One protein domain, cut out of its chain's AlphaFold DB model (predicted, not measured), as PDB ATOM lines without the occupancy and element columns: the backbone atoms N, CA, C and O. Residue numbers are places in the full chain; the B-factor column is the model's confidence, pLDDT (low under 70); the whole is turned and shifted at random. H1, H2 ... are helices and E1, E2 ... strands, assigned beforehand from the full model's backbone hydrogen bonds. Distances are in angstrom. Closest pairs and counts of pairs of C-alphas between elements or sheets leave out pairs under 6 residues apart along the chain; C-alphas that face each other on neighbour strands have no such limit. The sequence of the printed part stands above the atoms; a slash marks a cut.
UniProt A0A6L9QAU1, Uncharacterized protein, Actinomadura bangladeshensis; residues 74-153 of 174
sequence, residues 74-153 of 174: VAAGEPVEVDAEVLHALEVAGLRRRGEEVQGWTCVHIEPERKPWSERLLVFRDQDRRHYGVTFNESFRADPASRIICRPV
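This is residues 74 to 153 of the 174 residues of an uncharacterized protein of Actinomadura bangladeshensis (UniProt A0A6L9QAU1). A strongly twisted sheet of five strands is curled like part of a barrel, and the helix H1 packs on one face of it, mostly on E2 and E3, making two layers. The short helix H2 sits near the first residues of H1. The printed part has 80 residues, running E1 H1 E2 E3 E4 H2 E5, of mixed class; the antiparallel sheet has the order E1 E5 E4 E3 E2. It is compact, with a radius of gyration of the C-alphas of 11.7 A, and rounded, spanning 31 by 25 by 24 A.

Find C-alpha 80 at (24.385, 17.082, -42.592), where E1, residues 80 to 83, begins. H1, residues 84 to 96, follows over 18.9 A. Next come E2, residues 105 to 110, 14.0 A; E3, residues 121 to 125, 13.2 A; E4, residues 131 to 135, 13.9 A; and H2, residues 139 to 142. E5, residues 147 to 152, runs 15.9 A to C-alpha 152 at (24.157, 22.655, -48.765).

E2, E3 and E4 form a meander, each strand the antiparallel neighbour of the one before, in two hairpins; look for N 123 and O 109 at 2.8 A, and N 132 and O 124 at 2.8 A. E5 is staggered: residues 151 to 152 pair with E4, N 133 and O 151 at 2.8 A, and residues 147 to 150 with E1, N 148 and O 82 at 2.8 A. H1 is on the sheet at a height of 8.0 A, over E3 and E2, slantwise at 57 degrees to E2 on the local plane; the closest C-alphas of H1 and E2, Gly 94 and Cys 107, are 5.7 A apart. With residues 84 to 88 alone H1 touches H2, closest at the C-alphas of Ala 84 and Phe 140, 5.9 A. H2 only grazes the sheet with residues 139 to 140. In H1, 8 of 9 O i to N i+4 pairs are within hydrogen-bond range; H2 is too short for one.

The farthest C-alphas, Val 74 and Ala 142, are 33.5 A apart. The printed part has no cut and no long link. Model confidence is under 70 at residues 74 to 77, 98 and 137 to 142.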
ATOM      1  N   VAL A  74      24.780  21.220 -58.622       39.97
ATOM      2  CA  VAL A  74      23.664  20.283 -58.844       39.97
ATOM      3  C   VAL A  74      23.806  19.029 -57.976       39.97
ATOM      4  O   VAL A  74      22.804  18.479 -57.530       39.97
ATOM      5  N   ALA A  75      25.037  18.618 -57.659       47.59
ATOM      6  CA  ALA A  75      25.318  17.603 -56.646       47.59
ATOM      7  C   ALA A  75      25.557  18.273 -55.285       47.59
ATOM      8  O   ALA A  75      26.556  18.013 -54.609       47.59
ATOM      9  N   ALA A  76      24.644  19.171 -54.901       53.28
ATOM     10  CA  ALA A  76      24.529  19.627 -53.527       53.28
ATOM     11  C   ALA A  76      24.568  18.382 -52.626       53.28
ATOM     12  O   ALA A  76      23.809  17.439 -52.851       53.28
ATOM     13  N   GLY A  77      25.524  18.338 -51.690       63.41
ATOM     14  CA  GLY A  77      25.690  17.191 -50.797       63.41
ATOM     15  C   GLY A  77      24.393  16.860 -50.058       63.41
ATOM     16  O   GLY A  77      23.451  17.649 -50.031       63.41
ATOM     17  N   GLU A  78      24.311  15.698 -49.433       80.12
ATOM     18  CA  GLU A  78      23.174  15.457 -48.547       80.12
ATOM     19  C   GLU A  78      23.213  16.448 -47.371       80.12
ATOM     20  O   GLU A  78      24.297  16.906 -46.986       80.12
ATOM     21  N   PRO A  79      22.052  16.842 -46.814       86.44
ATOM     22  CA  PRO A  79      22.027  17.581 -45.562       86.44
ATOM     23  C   PRO A  79      22.844  16.850 -44.496       86.44
ATOM     24  O   PRO A  79      22.808  15.624 -44.408       86.44
ATOM     25  N   VAL A  80      23.554  17.615 -43.675       88.12
ATOM     26  CA  VAL A  80      24.385  17.082 -42.592       88.12
ATOM     27  C   VAL A  80      23.796  17.476 -41.250       88.12
ATOM     28  O   VAL A  80      23.252  18.570 -41.103       88.12
ATOM     29  N   GLU A  81      23.907  16.594 -40.266       90.31
ATOM     30  CA  GLU A  81      23.616  16.929 -38.876       90.31
ATOM     31  C   GLU A  81      24.892  17.428 -38.202       90.31
ATOM     32  O   GLU A  81      25.913  16.738 -38.209       90.31
ATOM     33  N   VAL A  82      24.831  18.626 -37.624       89.12
ATOM     34  CA  VAL A  82      25.943  19.243 -36.895       89.12
ATOM     35  C   VAL A  82      25.490  19.572 -35.482       89.12
ATOM     36  O   VAL A  82      24.382  20.074 -35.282       89.12
ATOM     37  N   ASP A  83      26.343  19.292 -34.503       90.69
ATOM     38  CA  ASP A  83      26.051  19.595 -33.106       90.69
ATOM     39  C   ASP A  83      25.947  21.120 -32.901       90.69
ATOM     40  O   ASP A  83      26.759  21.899 -33.417       90.69
ATOM     41  N   ALA A  84      24.941  21.558 -32.142       88.12
ATOM     42  CA  ALA A  84      24.662  22.972 -31.901       88.12
ATOM     43  C   ALA A  84      25.860  23.705 -31.269       88.12
ATOM     44  O   ALA A  84      26.143  24.850 -31.625       88.12
ATOM     45  N   GLU A  85      26.621  23.029 -30.398       88.75
ATOM     46  CA  GLU A  85      27.851  23.565 -29.802       88.75
ATOM     47  C   GLU A  85      28.906  23.941 -30.857       88.75
ATOM     48  O   GLU A  85      29.504  25.019 -30.783       88.75
ATOM     49  N   VAL A  86      29.092  23.102 -31.883       90.38
ATOM     50  CA  VAL A  86      30.035  23.367 -32.982       90.38
ATOM     51  C   VAL A  86      29.595  24.593 -33.768       90.38
ATOM     52  O   VAL A  86      30.403  25.481 -34.044       90.38
ATOM     53  N   LEU A  87      28.306  24.678 -34.101       89.62
ATOM     54  CA  LEU A  87      27.780  25.810 -34.854       89.62
ATOM     55  C   LEU A  87      27.863  27.120 -34.058       89.62
ATOM     56  O   LEU A  87      28.182  28.163 -34.631       89.62
ATOM     57  N   HIS A  88      27.625  27.085 -32.744       88.19
ATOM     58  CA  HIS A  88      27.778  28.257 -31.885       88.19
ATOM     59  C   HIS A  88      29.241  28.712 -31.798       88.19
ATOM     60  O   HIS A  88      29.536  29.904 -31.908       88.19
ATOM     61  N   ALA A  89      30.177  27.774 -31.668       88.81
ATOM     62  CA  ALA A  89      31.600  28.084 -31.684       88.81
ATOM     63  C   ALA A  89      32.049  28.675 -33.036       88.81
ATOM     64  O   ALA A  89      32.803  29.649 -33.049       88.81
ATOM     65  N   LEU A  90      31.538  28.162 -34.163       89.81
ATOM     66  CA  LEU A  90      31.784  28.724 -35.500       89.81
ATOM     67  C   LEU A  90      31.238  30.141 -35.653       89.81
ATOM     68  O   LEU A  90      31.894  30.994 -36.246       89.81
ATOM     69  N   GLU A  91      30.051  30.402 -35.114       87.06
ATOM     70  CA  GLU A  91      29.469  31.737 -35.061       87.06
ATOM     71  C   GLU A  91      30.381  32.713 -34.303       87.06
ATOM     72  O   GLU A  91      30.734  33.773 -34.823       87.06
ATOM     73  N   VAL A  92      30.802  32.348 -33.088       86.31
ATOM     74  CA  VAL A  92      31.660  33.201 -32.250       86.31
ATOM     75  C   VAL A  92      33.009  33.449 -32.927       86.31
ATOM     76  O   VAL A  92      33.508  34.578 -32.917       86.31
ATOM     77  N   ALA A  93      33.578  32.414 -33.543       82.50
ATOM     78  CA  ALA A  93      34.811  32.485 -34.314       82.50
ATOM     79  C   ALA A  93      34.668  33.424 -35.528       82.50
ATOM     80  O   ALA A  93      35.453  34.357 -35.708       82.50
ATOM     81  N   GLY A  94      33.602  33.259 -36.316       76.44
ATOM     82  CA  GLY A  94      33.341  34.044 -37.522       76.44
ATOM     83  C   GLY A  94      33.065  35.528 -37.273       76.44
ATOM     84  O   GLY A  94      33.393  36.350 -38.131       76.44
ATOM     85  N   LEU A  95      32.527  35.885 -36.100       77.50
ATOM     86  CA  LEU A  95      32.379  37.280 -35.665       77.50
ATOM     87  C   LEU A  95      33.734  37.952 -35.383       77.50
ATOM     88  O   LEU A  95      33.864  39.164 -35.549       77.50
ATOM     89  N   ARG A  96      34.751  37.184 -34.973       74.06
ATOM     90  CA  ARG A  96      36.104  37.695 -34.687       74.06
ATOM     91  C   ARG A  96      36.973  37.724 -35.938       74.06
ATOM     92  O   ARG A  96      37.646  38.722 -36.197       74.06
ATOM     93  N   ARG A  97      36.974  36.634 -36.713       70.12
ATOM     94  CA  ARG A  97      37.797  36.483 -37.917       70.12
ATOM     95  C   ARG A  97      37.213  35.427 -38.862       70.12
ATOM     96  O   ARG A  97      36.961  34.292 -38.480       70.12
ATOM     97  N   ARG A  98      37.059  35.775 -40.146       69.00
ATOM     98  CA  ARG A  98      36.658  34.802 -41.184       69.00
ATOM     99  C   ARG A  98      37.757  33.755 -41.405       69.00
ATOM    100  O   ARG A  98      38.936  34.109 -41.444       69.00
ATOM    101  N   GLY A  99      37.361  32.501 -41.632       70.81
ATOM    102  CA  GLY A  99      38.273  31.394 -41.935       70.81
ATOM    103  C   GLY A  99      38.774  30.603 -40.725       70.81
ATOM    104  O   GLY A  99      39.657  29.769 -40.901       70.81
ATOM    105  N   GLU A 100      38.244  30.849 -39.525       82.50
ATOM    106  CA  GLU A 100      38.545  30.031 -38.345       82.50
ATOM    107  C   GLU A 100      37.880  28.648 -38.421       82.50
ATOM    108  O   GLU A 100      36.785  28.496 -38.974       82.50
ATOM    109  N   GLU A 101      38.574  27.646 -37.877       88.19
ATOM    110  CA  GLU A 101      38.163  26.243 -37.884       88.19
ATOM    111  C   GLU A 101      37.762  25.773 -36.482       88.19
ATOM    112  O   GLU A 101      38.461  26.035 -35.502       88.19
ATOM    113  N   VAL A 102      36.649  25.047 -36.398       89.50
ATOM    114  CA  VAL A 102      36.134  24.410 -35.186       89.50
ATOM    115  C   VAL A 102      35.796  22.963 -35.522       89.50
ATOM    116  O   VAL A 102      34.921  22.705 -36.343       89.50
ATOM    117  N   GLN A 103      36.488  22.017 -34.884       88.56
ATOM    118  CA  GLN A 103      36.242  20.573 -35.025       88.56
ATOM    119  C   GLN A 103      36.125  20.096 -36.492       88.56
ATOM    120  O   GLN A 103      35.252  19.304 -36.833       88.56
ATOM    121  N   GLY A 104      36.996  20.592 -37.379       87.12
ATOM    122  CA  GLY A 104      37.007  20.218 -38.799       87.12
ATOM    123  C   GLY A 104      36.044  21.002 -39.697       87.12
ATOM    124  O   GLY A 104      36.030  20.768 -40.905       87.12
ATOM    125  N   TRP A 105      35.279  21.945 -39.147       92.25
ATOM    126  CA  TRP A 105      34.420  22.858 -39.900       92.25
ATOM    127  C   TRP A 105      35.046  24.244 -39.967       92.25
ATOM    128  O   TRP A 105      35.521  24.751 -38.957       92.25
ATOM    129  N   THR A 106      35.033  24.900 -41.127       90.50
ATOM    130  CA  THR A 106      35.549  26.274 -41.265       90.50
ATOM    131  C   THR A 106      34.412  27.277 -41.426       90.50
ATOM    132  O   THR A 106      33.584  27.122 -42.325       90.50
ATOM    133  N   CYS A 107      34.407  28.359 -40.644       88.75
ATOM    134  CA  CYS A 107      33.476  29.468 -40.855       88.75
ATOM    135  C   CYS A 107      33.846  30.250 -42.126       88.75
ATOM    136  O   CYS A 107      34.951  30.790 -42.249       88.75
ATOM    137  N   VAL A 108      32.899  30.362 -43.061       84.44
ATOM    138  CA  VAL A 108      33.080  31.055 -44.347       84.44
ATOM    139  C   VAL A 108      32.464  32.450 -44.300       84.44
ATOM    140  O   VAL A 108      33.106  33.430 -44.686       84.44
ATOM    141  N   HIS A 109      31.228  32.557 -43.815       82.19
ATOM    142  CA  HIS A 109      30.476  33.805 -43.805       82.19
ATOM    143  C   HIS A 109      29.415  33.817 -42.700       82.19
ATOM    144  O   HIS A 109      28.778  32.804 -42.434       82.19
ATOM    145  N   ILE A 110      29.201  34.991 -42.109       80.88
ATOM    146  CA  ILE A 110      28.057  35.288 -41.248       80.88
ATOM    147  C   ILE A 110      27.397  36.532 -41.822       80.88
ATOM    148  O   ILE A 110      28.080  37.531 -42.091       80.88
ATOM    149  N   GLU A 111      26.086  36.464 -42.028       80.31
ATOM    150  CA  GLU A 111      25.333  37.617 -42.501       80.31
ATOM    151  C   GLU A 111      25.416  38.802 -41.524       80.31
ATOM    152  O   GLU A 111      25.489  38.620 -40.306       80.31
ATOM    153  N   PRO A 112      25.414  40.044 -42.043       71.88
ATOM    154  CA  PRO A 112      25.689  41.234 -41.247       71.88
ATOM    155  C   PRO A 112      24.635  41.486 -40.166       71.88
ATOM    156  O   PRO A 112      23.451  41.186 -40.334       71.88
ATOM    157  N   GLU A 113      25.052  42.168 -39.095       71.06
ATOM    158  CA  GLU A 113      24.235  42.355 -37.890       71.06
ATOM    159  C   GLU A 113      22.915  43.118 -38.094       71.06
ATOM    160  O   GLU A 113      22.005  43.047 -37.272       71.06
ATOM    161  N   ARG A 114      22.776  43.818 -39.220       78.00
ATOM    162  CA  ARG A 114      21.555  44.542 -39.595       78.00
ATOM    163  C   ARG A 114      20.332  43.646 -39.835       78.00
ATOM    164  O   ARG A 114      19.225  44.171 -39.878       78.00
ATOM    165  N   LYS A 115      20.510  42.335 -40.040       76.50
ATOM    166  CA  LYS A 115      19.393  41.386 -40.166       76.50
ATOM    167  C   LYS A 115      18.912  40.900 -38.792       76.50
ATOM    168  O   LYS A 115      19.761  40.708 -37.906       76.50
ATOM    169  N   PRO A 116      17.594  40.650 -38.615       79.62
ATOM    170  CA  PRO A 116      17.072  39.958 -37.441       79.62
ATOM    171  C   PRO A 116      17.840  38.664 -37.206       79.62
ATOM    172  O   PRO A 116      18.186  37.961 -38.152       79.62
ATOM    173  N   TRP A 117      18.124  38.358 -35.943       71.94
ATOM    174  CA  TRP A 117      18.959  37.215 -35.578       71.94
ATOM    175  C   TRP A 117      18.473  35.898 -36.196       71.94
ATOM    176  O   TRP A 117      19.257  35.186 -36.814       71.94
ATOM    177  N   SER A 118      17.165  35.650 -36.120       77.81
ATOM    178  CA  SER A 118      16.483  34.480 -36.685       77.81
ATOM    179  C   SER A 118      16.613  34.325 -38.200       77.81
ATOM    180  O   SER A 118      16.380  33.242 -38.735       77.81
ATOM    181  N   GLU A 119      16.991  35.397 -38.891       76.31
ATOM    182  CA  GLU A 119      17.129  35.457 -40.343       76.31
ATOM    183  C   GLU A 119      18.587  35.480 -40.798       76.31
ATOM    184  O   GLU A 119      18.847  35.421 -41.999       76.31
ATOM    185  N   ARG A 120      19.544  35.582 -39.868       81.31
ATOM    186  CA  ARG A 120      20.965  35.574 -40.213       81.31
ATOM    187  C   ARG A 120      21.382  34.170 -40.631       81.31
ATOM    188  O   ARG A 120      21.114  33.192 -39.932       81.31
ATOM    189  N   LEU A 121      22.073  34.091 -41.762       85.88
ATOM    190  CA  LEU A 121      22.676  32.863 -42.263       85.88
ATOM    191  C   LEU A 121      24.134  32.732 -41.793       85.88
ATOM    192  O   LEU A 121      24.963  33.608 -42.060       85.88
ATOM    193  N   LEU A 122      24.452  31.607 -41.149       87.94
ATOM    194  CA  LEU A 122      25.819  31.119 -40.966       87.94
ATOM    195  C   LEU A 122      26.161  30.191 -42.130       87.94
ATOM    196  O   LEU A 122      25.474  29.195 -42.343       87.94
ATOM    197  N   VAL A 123      27.232  30.505 -42.855       88.75
ATOM    198  CA  VAL A 123      27.798  29.659 -43.910       88.75
ATOM    199  C   VAL A 123      29.152  29.141 -43.460       88.75
ATOM    200  O   VAL A 123      30.046  29.903 -43.080       88.75
ATOM    201  N   PHE A 124      29.322  27.835 -43.564       89.75
ATOM    202  CA  PHE A 124      30.519  27.124 -43.149       89.75
ATOM    203  C   PHE A 124      30.836  26.015 -44.152       89.75
ATOM    204  O   PHE A 124      30.036  25.723 -45.042       89.75
ATOM    205  N   ARG A 125      32.033  25.437 -44.062       89.44
ATOM    206  CA  ARG A 125      32.459  24.353 -44.953       89.44
ATOM    207  C   ARG A 125      33.055  23.176 -44.201       89.44
ATOM    208  O   ARG A 125      33.646  23.375 -43.142       89.44
ATOM    209  N   ASP A 126      32.923  21.990 -44.783       87.81
ATOM    210  CA  ASP A 126      33.604  20.777 -44.323       87.81
ATOM    211  C   ASP A 126      35.053  20.686 -44.848       87.81
ATOM    212  O   ASP A 126      35.545  21.557 -45.582       87.81
ATOM    213  N   GLN A 127      35.736  19.602 -44.470       82.12
ATOM    214  CA  GLN A 127      37.103  19.279 -44.894       82.12
ATOM    215  C   GLN A 127      37.212  19.039 -46.411       82.12
ATOM    216  O   GLN A 127      38.233  19.367 -47.021       82.12
ATOM    217  N   ASP A 128      36.131  18.564 -47.035       80.06
ATOM    218  CA  ASP A 128      36.007  18.350 -48.482       80.06
ATOM    219  C   ASP A 128      35.661  19.637 -49.253       80.06
ATOM    220  O   ASP A 128      35.441  19.616 -50.469       80.06
ATOM    221  N   ARG A 129      35.650  20.791 -48.567       77.56
ATOM    222  CA  ARG A 129      35.351  22.127 -49.108       77.56
ATOM    223  C   ARG A 129      33.914  22.293 -49.616       77.56
ATOM    224  O   ARG A 129      33.647  23.197 -50.419       77.56
ATOM    225  N   ARG A 130      32.978  21.469 -49.150       80.56
ATOM    226  CA  ARG A 130      31.541  21.625 -49.402       80.56
ATOM    227  C   ARG A 130      30.967  22.646 -48.437       80.56
ATOM    228  O   ARG A 130      31.359  22.689 -47.277       80.56
ATOM    229  N   HIS A 131      30.056  23.477 -48.928       85.75
ATOM    230  CA  HIS A 131      29.484  24.575 -48.157       85.75
ATOM    231  C   HIS A 131      28.095  24.208 -47.655       85.75
ATOM    232  O   HIS A 131      27.261  23.731 -48.424       85.75
ATOM    233  N   TYR A 132      27.846  24.506 -46.386       87.62
ATOM    234  CA  TYR A 132      26.567  24.310 -45.722       87.62
ATOM    235  C   TYR A 132      26.131  25.602 -45.047       87.62
ATOM    236  O   TYR A 132      26.945  26.480 -44.744       87.62
ATOM    237  N   GLY A 133      24.823  25.726 -44.858       89.25
ATOM    238  CA  GLY A 133      24.210  26.890 -44.254       89.25
ATOM    239  C   GLY A 133      23.125  26.521 -43.259       89.25
ATOM    240  O   GLY A 133      22.427  25.513 -43.404       89.25
ATOM    241  N   VAL A 134      22.988  27.376 -42.251       89.19
ATOM    242  CA  VAL A 134      21.943  27.292 -41.233       89.19
ATOM    243  C   VAL A 134      21.516  28.696 -40.814       89.19
ATOM    244  O   VAL A 134      22.346  29.601 -40.713       89.19
ATOM    245  N   THR A 135      20.216  28.889 -40.604       85.88
ATOM    246  CA  THR A 135      19.675  30.107 -39.993       85.88
ATOM    247  C   THR A 135      19.586  29.926 -38.483       85.88
ATOM    248  O   THR A 135      19.263  28.839 -38.001       85.88
ATOM    249  N   PHE A 136      19.854  30.985 -37.722       72.25
ATOM    250  CA  PHE A 136      19.835  30.918 -36.260       72.25
ATOM    251  C   PHE A 136      18.404  30.907 -35.700       72.25
ATOM    252  O   PHE A 136      17.921  31.908 -35.180       72.25
ATOM    253  N   ASN A 137      17.693  29.784 -35.800       68.94
ATOM    254  CA  ASN A 137      16.393  29.635 -35.142       68.94
ATOM    255  C   ASN A 137      16.538  29.452 -33.614       68.94
ATOM    256  O   ASN A 137      17.626  29.200 -33.103       68.94
ATOM    257  N   GLU A 138      15.441  29.589 -32.867       58.62
ATOM    258  CA  GLU A 138      15.449  29.517 -31.393       58.62
ATOM    259  C   GLU A 138      16.008  28.186 -30.851       58.62
ATOM    260  O   GLU A 138      16.657  28.164 -29.804       58.62
ATOM    261  N   SER A 139      15.845  27.091 -31.601       59.75
ATOM    262  CA  SER A 139      16.367  25.761 -31.262       59.75
ATOM    263  C   SER A 139      17.895  25.716 -31.167       59.75
ATOM    264  O   SER A 139      18.436  24.908 -30.421       59.75
ATOM    265  N   PHE A 140      18.591  26.606 -31.878       62.97
ATOM    266  CA  PHE A 140      20.051  26.679 -31.942       62.97
ATOM    267  C   PHE A 140      20.729  26.936 -30.589       62.97
ATOM    268  O   PHE A 140      21.851  26.492 -30.367       62.97
ATOM    269  N   ARG A 141      20.072  27.677 -29.684       64.56
ATOM    270  CA  ARG A 141      20.629  28.031 -28.361       64.56
ATOM    271  C   ARG A 141      19.892  27.397 -27.188       64.56
ATOM    272  O   ARG A 141      20.331  27.562 -26.053       64.56
ATOM    273  N   ALA A 142      18.773  26.725 -27.447       62.41
ATOM    274  CA  ALA A 142      17.962  26.128 -26.395       62.41
ATOM    275  C   ALA A 142      18.651  24.908 -25.758       62.41
ATOM    276  O   ALA A 142      18.492  24.692 -24.559       62.41
ATOM    277  N   ASP A 143      19.432  24.148 -26.534       75.31
ATOM    278  CA  ASP A 143      20.116  22.944 -26.059       75.31
ATOM    279  C   ASP A 143      21.455  22.703 -26.799       75.31
ATOM    280  O   ASP A 143      21.447  22.405 -27.997       75.31
ATOM    281  N   PRO A 144      22.613  22.792 -26.110       71.25
ATOM    282  CA  PRO A 144      23.935  22.529 -26.690       71.25
ATOM    283  C   PRO A 144      24.112  21.112 -27.252       71.25
ATOM    284  O   PRO A 144      24.940  20.918 -28.140       71.25
ATOM    285  N   ALA A 145      23.346  20.134 -26.753       78.25
ATOM    286  CA  ALA A 145      23.417  18.741 -27.193       78.25
ATOM    287  C   ALA A 145      22.559  18.447 -28.437       78.25
ATOM    288  O   ALA A 145      22.562  17.324 -28.944       78.25
ATOM    289  N   SER A 146      21.808  19.433 -28.936       83.94
ATOM    290  CA  SER A 146      20.952  19.251 -30.105       83.94
ATOM    291  C   SER A 146      21.756  19.128 -31.399       83.94
ATOM    292  O   SER A 146      22.759  19.809 -31.609       83.94
ATOM    293  N   ARG A 147      21.253  18.292 -32.309       87.50
ATOM    294  CA  ARG A 147      21.760  18.161 -33.675       87.50
ATOM    295  C   ARG A 147      20.910  18.955 -34.645       87.50
ATOM    296  O   ARG A 147      19.691  18.797 -34.689       87.50
ATOM    297  N   ILE A 148      21.561  19.805 -35.427       88.00
ATOM    298  CA  ILE A 148      20.910  20.705 -36.369       88.00
ATOM    299  C   ILE A 148      21.175  20.232 -37.794       88.00
ATOM    300  O   ILE A 148      22.319  20.008 -38.185       88.00
ATOM    301  N   ILE A 149      20.103  20.106 -38.578       87.94
ATOM    302  CA  ILE A 149      20.195  19.777 -40.000       87.94
ATOM    303  C   ILE A 149      20.641  21.024 -40.762       87.94
ATOM    304  O   ILE A 149      19.903  22.007 -40.874       87.94
ATOM    305  N   CYS A 150      21.830  20.959 -41.339       88.62
ATOM    306  CA  CYS A 150      22.412  21.999 -42.165       88.62
ATOM    307  C   CYS A 150      22.352  21.582 -43.631       88.62
ATOM    308  O   CYS A 150      22.714  20.463 -44.004       88.62
ATOM    309  N   ARG A 151      21.866  22.485 -44.482       87.12
ATOM    310  CA  ARG A 151      21.670  22.195 -45.905       87.12
ATOM    311  C   ARG A 151      22.841  22.728 -46.718       87.12
ATOM    312  O   ARG A 151      23.413  23.747 -46.329       87.12
ATOM    313  N   PRO A 152      23.184  22.092 -47.845       85.38
ATOM    314  CA  PRO A 152      24.157  22.655 -48.765       85.38
ATOM    315  C   PRO A 152      23.726  24.042 -49.226       85.38
ATOM    316  O   PRO A 152      22.541  24.285 -49.472       85.38
ATOM    317  N   VAL A 153      24.690  24.940 -49.377       76.12
ATOM    318  CA  VAL A 153      24.447  26.295 -49.873       76.12
ATOM    319  C   VAL A 153      25.488  26.685 -50.905       76.12
ATOM    320  O   VAL A 153      26.655  26.307 -50.813       76.12
TER     321      VAL A 153